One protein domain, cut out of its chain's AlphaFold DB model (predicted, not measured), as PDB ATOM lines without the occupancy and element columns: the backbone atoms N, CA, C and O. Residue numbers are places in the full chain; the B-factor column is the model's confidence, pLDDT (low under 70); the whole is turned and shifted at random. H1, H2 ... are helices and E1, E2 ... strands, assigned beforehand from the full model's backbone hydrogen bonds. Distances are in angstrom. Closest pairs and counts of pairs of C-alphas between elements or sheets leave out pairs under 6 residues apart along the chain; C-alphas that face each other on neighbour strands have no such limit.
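Overview. This is residues 2 to 52 of the 55 residues of an uncharacterized protein of Vibrio genomosp. F6 (UniProt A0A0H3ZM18). A small hairpin, E1 and E2, forms the middle of a flat shape, with H1 on one side and, on the other, a wide loop from H2 through residues 32 to 44 to H3. The printed part has 51 residues, in order H1 E1 E2 H2 H3, class mixed; it is only just compact, close to loose, with radius of gyration of the C-alphas 11.5 A and spans 34 by 24 by 11 A.

Arrangement. The closest C-alphas of H1, residues 3 to 9, and E1, residues 14 to 18, are Ile 6 and Trp 17, 7.8 A apart. E1 and E2, residues 23 to 26, form an antiparallel hairpin at 146 degrees; N 25 and O 16, 2.8 A, are within hydrogen-bond range. Closest C-alphas of E1 and H2, residues 27 to 31: Ala 15 and Arg 27, 5.8 A. Those of E1 and H3, residues 45 to 50: Ser 18 and Glu 50, 5.7 A. Every O i to N i+4 pair is within range in H1 and H2; H3 has 0 of 2, and 1 of 3 O i to N i+3 pairs.

Along the chain. H1 begins at C-alpha 3 (318.558, 261.277, 407.032), 10.0 A long; E1 11.2 A, E2 10.3 A; H3 ends at C-alpha 50 (312.191, 261.988, 418.178).

Size, cuts and confidence. The printed part has no cut. H2 to H3 is a long link; residues 34 to 39 stand free. Residues 27 to 47 have pLDDT under 70.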
ATOM      1  N   ASP A   2     320.128 265.878 407.335       81.06
ATOM      2  CA  ASP A   2     319.416 264.987 406.413       81.06
ATOM      3  C   ASP A   2     319.566 263.513 406.832       81.06
ATOM      4  O   ASP A   2     320.599 263.140 407.396       81.06
ATOM      5  N   ILE A   3     318.550 262.678 406.584       73.56
ATOM      6  CA  ILE A   3     318.558 261.277 407.032       73.56
ATOM      7  C   ILE A   3     319.679 260.468 406.368       73.56
ATOM      8  O   ILE A   3     320.280 259.619 407.022       73.56
ATOM      9  N   GLU A   4     320.037 260.783 405.124       81.62
ATOM     10  CA  GLU A   4     321.104 260.100 404.392       81.62
ATOM     11  C   GLU A   4     322.477 260.430 404.989       81.62
ATOM     12  O   GLU A   4     323.341 259.563 405.114       81.62
ATOM     13  N   GLN A   5     322.668 261.668 405.459       83.69
ATOM     14  CA  GLN A   5     323.892 262.066 406.164       83.69
ATOM     15  C   GLN A   5     324.013 261.409 407.540       83.69
ATOM     16  O   GLN A   5     325.124 261.108 407.973       83.69
ATOM     17  N   ILE A   6     322.886 261.205 408.232       79.88
ATOM     18  CA  ILE A   6     322.845 260.504 409.522       79.88
ATOM     19  C   ILE A   6     323.190 259.029 409.312       79.88
ATOM     20  O   ILE A   6     324.029 258.495 410.027       79.88
ATOM     21  N   LYS A   7     322.612 258.385 408.292       77.38
ATOM     22  CA  LYS A   7     322.932 256.998 407.929       77.38
ATOM     23  C   LYS A   7     324.410 256.819 407.581       77.38
ATOM     24  O   LYS A   7     325.022 255.870 408.051       77.38
ATOM     25  N   ALA A   8     325.002 257.750 406.832       86.06
ATOM     26  CA  ALA A   8     326.417 257.690 406.456       86.06
ATOM     27  C   ALA A   8     327.388 257.775 407.652       86.06
ATOM     28  O   ALA A   8     328.535 257.352 407.541       86.06
ATOM     29  N   GLN A   9     326.943 258.339 408.777       84.94
ATOM     30  CA  GLN A   9     327.733 258.488 410.004       84.94
ATOM     31  C   GLN A   9     327.323 257.496 411.097       84.94
ATOM     32  O   GLN A   9     327.914 257.503 412.181       84.94
ATOM     33  N   ALA A  10     326.304 256.677 410.842       83.56
ATOM     34  CA  ALA A  10     325.803 255.724 411.808       83.56
ATOM     35  C   ALA A  10     326.798 254.564 411.983       83.56
ATOM     36  O   ALA A  10     327.318 254.046 410.994       83.56
ATOM     37  N   PRO A  11     327.047 254.122 413.228       83.06
ATOM     38  CA  PRO A  11     327.704 252.848 413.490       83.06
ATOM     39  C   PRO A  11     326.973 251.694 412.789       83.06
ATOM     40  O   PRO A  11     325.747 251.718 412.684       83.06
ATOM     41  N   GLU A  12     327.707 250.662 412.360       83.56
ATOM     42  CA  GLU A  12     327.142 249.523 411.610       83.56
ATOM     43  C   GLU A  12     326.035 248.764 412.369       83.56
ATOM     44  O   GLU A  12     325.178 248.128 411.758       83.56
ATOM     45  N   ASP A  13     326.022 248.834 413.701       81.88
ATOM     46  CA  ASP A  13     325.051 248.178 414.577       81.88
ATOM     47  C   ASP A  13     323.898 249.098 415.036       81.88
ATOM     48  O   ASP A  13     322.974 248.658 415.736       81.88
ATOM     49  N   ALA A  14     323.922 250.376 414.651       80.94
ATOM     50  CA  ALA A  14     322.892 251.342 415.003       80.94
ATOM     51  C   ALA A  14     321.600 251.104 414.211       80.94
ATOM     52  O   ALA A  14     321.601 250.855 413.010       80.94
ATOM     53  N   ALA A  15     320.458 251.234 414.885       84.44
ATOM     54  CA  ALA A  15     319.138 251.078 414.273       84.44
ATOM     55  C   ALA A  15     318.289 252.354 414.321       84.44
ATOM     56  O   ALA A  15     317.390 252.539 413.495       84.44
ATOM     57  N   TYR A  16     318.567 253.222 415.290       85.69
ATOM     58  CA  TYR A  16     317.862 254.475 415.508       85.69
ATOM     59  C   TYR A  16     318.847 255.585 415.869       85.69
ATOM     60  O   TYR A  16     319.902 255.328 416.448       85.69
ATOM     61  N   TRP A  17     318.469 256.823 415.579       85.19
ATOM     62  CA  TRP A  17     319.173 258.033 416.002       85.19
ATOM     63  C   TRP A  17     318.180 258.998 416.643       85.19
ATOM     64  O   TRP A  17     317.066 259.142 416.144       85.19
ATOM     65  N   SER A  18     318.572 259.687 417.716       83.75
ATOM     66  CA  SER A  18     317.812 260.845 418.197       83.75
ATOM     67  C   SER A  18     318.588 262.134 417.919       83.75
ATOM     68  O   SER A  18     319.702 262.293 418.423       83.75
ATOM     69  N   PRO A  19     317.999 263.086 417.176       79.81
ATOM     70  CA  PRO A  19     318.626 264.369 416.892       79.81
ATOM     71  C   PRO A  19     318.733 265.260 418.134       79.81
ATOM     72  O   PRO A  19     319.558 266.166 418.147       79.81
ATOM     73  N   VAL A  20     317.937 264.998 419.175       80.12
ATOM     74  CA  VAL A  20     317.930 265.812 420.397       80.12
ATOM     75  C   VAL A  20     319.004 265.386 421.381       80.12
ATOM     76  O   VAL A  20     319.721 266.236 421.899       80.12
ATOM     77  N   VAL A  21     319.147 264.082 421.629       76.75
ATOM     78  CA  VAL A  21     320.252 263.586 422.471       76.75
ATOM     79  C   VAL A  21     321.556 263.419 421.694       76.75
ATOM     80  O   VAL A  21     322.602 263.251 422.313       76.75
ATOM     81  N   GLY A  22     321.516 263.466 420.361       81.56
ATOM     82  CA  GLY A  22     322.704 263.337 419.524       81.56
ATOM     83  C   GLY A  22     323.392 261.980 419.686       81.56
ATOM     84  O   GLY A  22     324.619 261.930 419.765       81.56
ATOM     85  N   GLN A  23     322.617 260.890 419.790       82.56
ATOM     86  CA  GLN A  23     323.145 259.533 419.995       82.56
ATOM     87  C   GLN A  23     322.423 258.452 419.181       82.56
ATOM     88  O   GLN A  23     321.217 258.539 418.916       82.56
ATOM     89  N   TYR A  24     323.197 257.427 418.794       86.31
ATOM     90  CA  TYR A  24     322.742 256.240 418.068       86.31
ATOM     91  C   TYR A  24     322.324 255.140 419.046       86.31
ATOM     92  O   TYR A  24     322.961 254.930 420.076       86.31
ATOM     93  N   PHE A  25     321.277 254.400 418.694       81.38
ATOM     94  CA  PHE A  25     320.724 253.317 419.498       81.38
ATOM     95  C   PHE A  25     320.583 252.050 418.655       81.38
ATOM     96  O   PHE A  25     319.982 252.071 417.578       81.38
ATOM     97  N   SER A  26     321.108 250.928 419.149       80.31
ATOM     98  CA  SER A  26     320.973 249.627 418.490       80.31
ATOM     99  C   SER A  26     319.664 248.927 418.867       80.31
ATOM    100  O   SER A  26     319.058 249.184 419.916       80.31
ATOM    101  N   ARG A  27     319.218 247.981 418.030       69.56
ATOM    102  CA  ARG A  27     318.087 247.107 418.391       69.56
ATOM    103  C   ARG A  27     318.408 246.232 419.587       69.56
ATOM    104  O   ARG A  27     317.486 245.945 420.328       69.56
ATOM    105  N   GLN A  28     319.665 245.831 419.780       66.81
ATOM    106  CA  GLN A  28     320.081 245.034 420.936       66.81
ATOM    107  C   GLN A  28     319.945 245.818 422.237       66.81
ATOM    108  O   GLN A  28     319.404 245.300 423.209       66.81
ATOM    109  N   PHE A  29     320.353 247.091 422.222       67.56
ATOM    110  CA  PHE A  29     320.072 248.028 423.300       67.56
ATOM    111  C   PHE A  29     318.561 248.034 423.557       67.56
ATOM    112  O   PHE A  29     318.109 247.607 424.614       67.56
ATOM    113  N   MET A  30     317.746 248.333 422.546       67.38
ATOM    114  CA  MET A  30     316.287 248.308 422.700       67.38
ATOM    115  C   MET A  30     315.698 246.943 423.099       67.38
ATOM    116  O   MET A  30     314.676 246.909 423.774       67.38
ATOM    117  N   SER A  31     316.307 245.821 422.715       57.75
ATOM    118  CA  SER A  31     315.812 244.461 422.947       57.75
ATOM    119  C   SER A  31     316.265 243.865 424.272       57.75
ATOM    120  O   SER A  31     315.815 242.777 424.608       57.75
ATOM    121  N   LEU A  32     317.114 244.547 425.046       58.78
ATOM    122  CA  LEU A  32     317.290 244.258 426.473       58.78
ATOM    123  C   LEU A  32     316.035 244.656 427.282       58.78
ATOM    124  O   LEU A  32     315.896 244.266 428.439       58.78
ATOM    125  N   ALA A  33     315.073 245.353 426.659       51.44
ATOM    126  CA  ALA A  33     313.774 245.726 427.223       51.44
ATOM    127  C   ALA A  33     312.966 244.617 427.935       51.44
ATOM    128  O   ALA A  33     312.196 244.968 428.818       51.44
ATOM    129  N   PRO A  34     313.077 243.306 427.637       51.94
ATOM    130  CA  PRO A  34     312.390 242.269 428.409       51.94
ATOM    131  C   PRO A  34     313.040 241.981 429.771       51.94
ATOM    132  O   PRO A  34     312.323 241.660 430.714       51.94
ATOM    133  N   ALA A  35     314.370 242.106 429.897       51.94
ATOM    134  CA  ALA A  35     315.077 242.047 431.190       51.94
ATOM    135  C   ALA A  35     314.840 243.324 432.015       51.94
ATOM    136  O   ALA A  35     314.909 243.328 433.240       51.94
ATOM    137  N   PHE A  36     314.480 244.390 431.312       51.56
ATOM    138  CA  PHE A  36     313.931 245.624 431.831       51.56
ATOM    139  C   PHE A  36     312.420 245.683 431.590       51.56
ATOM    140  O   PHE A  36     311.918 246.711 431.149       51.56
ATOM    141  N   LYS A  37     311.675 244.586 431.789       38.31
ATOM    142  CA  LYS A  37     310.204 244.613 431.726       38.31
ATOM    143  C   LYS A  37     309.740 245.737 432.671       38.31
ATOM    144  O   LYS A  37     310.124 245.727 433.832       38.31
ATOM    145  N   ASP A  38     309.046 246.744 432.132       46.94
ATOM    146  CA  ASP A  38     308.687 248.049 432.749       46.94
ATOM    147  C   ASP A  38     309.723 249.195 432.691       46.94
ATOM    148  O   ASP A  38     309.441 250.330 433.071       46.94
ATOM    149  N   LYS A  39     310.900 248.959 432.121       43.12
ATOM    150  CA  LYS A  39     311.945 249.944 431.826       43.12
ATOM    151  C   LYS A  39     312.414 249.807 430.368       43.12
ATOM    152  O   LYS A  39     313.544 249.434 430.075       43.12
ATOM    153  N   LEU A  40     311.547 250.200 429.426       48.66
ATOM    154  CA  LEU A  40     312.007 250.715 428.125       48.66
ATOM    155  C   LEU A  40     313.212 251.609 428.397       48.66
ATOM    156  O   LEU A  40     313.080 252.508 429.234       48.66
ATOM    157  N   ILE A  41     314.349 251.347 427.748       53.03
ATOM    158  CA  ILE A  41     315.565 252.101 428.034       53.03
ATOM    159  C   ILE A  41     315.229 253.583 428.049       53.03
ATOM    160  O   ILE A  41     314.503 254.084 427.184       53.03
ATOM    161  N   GLN A  42     315.637 254.228 429.139       53.09
ATOM    162  CA  GLN A  42     315.168 255.544 429.521       53.09
ATOM    163  C   GLN A  42     315.876 256.600 428.671       53.09
ATOM    164  O   GLN A  42     316.616 257.436 429.165       53.09
ATOM    165  N   VAL A  43     315.622 256.572 427.362       58.22
ATOM    166  CA  VAL A  43     315.523 257.819 426.624       58.22
ATOM    167  C   VAL A  43     314.330 258.525 427.253       58.22
ATOM    168  O   VAL A  43     313.238 257.938 427.340       58.22
ATOM    169  N   ASP A  44     314.588 259.709 427.801       57.97
ATOM    170  CA  ASP A  44     313.589 260.484 428.525       57.97
ATOM    171  C   ASP A  44     312.294 260.552 427.705       57.97
ATOM    172  O   ASP A  44     312.335 260.593 426.472       57.97
ATOM    173  N   LYS A  45     311.131 260.496 428.364       65.25
ATOM    174  CA  LYS A  45     309.838 260.278 427.681       65.25
ATOM    175  C   LYS A  45     309.610 261.302 426.564       65.25
ATOM    176  O   LYS A  45     309.036 260.959 425.535       65.25
ATOM    177  N   GLN A  46     310.104 262.519 426.771       67.44
ATOM    178  CA  GLN A  46     310.079 263.622 425.816       67.44
ATOM    179  C   GLN A  46     310.820 263.338 424.496       67.44
ATOM    180  O   GLN A  46     310.374 263.799 423.457       67.44
ATOM    181  N   PHE A  47     311.875 262.520 424.494       69.88
ATOM    182  CA  PHE A  47     312.727 262.304 423.317       69.88
ATOM    183  C   PHE A  47     312.395 261.027 422.532       69.88
ATOM    184  O   PHE A  47     312.944 260.796 421.456       69.88
ATOM    185  N   ARG A  48     311.500 260.169 423.041       72.50
ATOM    186  CA  ARG A  48     311.140 258.904 422.371       72.50
ATOM    187  C   ARG A  48     310.439 259.114 421.031       72.50
ATOM    188  O   ARG A  48     310.655 258.330 420.115       72.50
ATOM    189  N   GLY A  49     309.616 260.157 420.927       75.19
ATOM    190  CA  GLY A  49     308.960 260.537 419.673       75.19
ATOM    191  C   GLY A  49     309.924 261.101 418.629       75.19
ATOM    192  O   GLY A  49     309.549 261.234 417.471       75.19
ATOM    193  N   GLU A  50     311.159 261.400 419.034       74.69
ATOM    194  CA  GLU A  50     312.191 261.988 418.178       74.69
ATOM    195  C   GLU A  50     313.205 260.954 417.681       74.69
ATOM    196  O   GLU A  50     314.175 261.305 417.014       74.69
ATOM    197  N   LEU A  51     313.009 259.669 417.994       81.94
ATOM    198  CA  LEU A  51     313.832 258.602 417.436       81.94
ATOM    199  C   LEU A  51     313.489 258.404 415.958       81.94
ATOM    200  O   LEU A  51     312.379 258.011 415.603       81.94
ATOM    201  N   VAL A  52     314.478 258.633 415.102       83.62
ATOM    202  CA  VAL A  52     314.395 258.408 413.661       83.62
ATOM    203  C   VAL A  52     314.968 257.029 413.353       83.62
ATOM    204  O   VAL A  52     316.067 256.692 413.800       83.62
TER     205      VAL A  52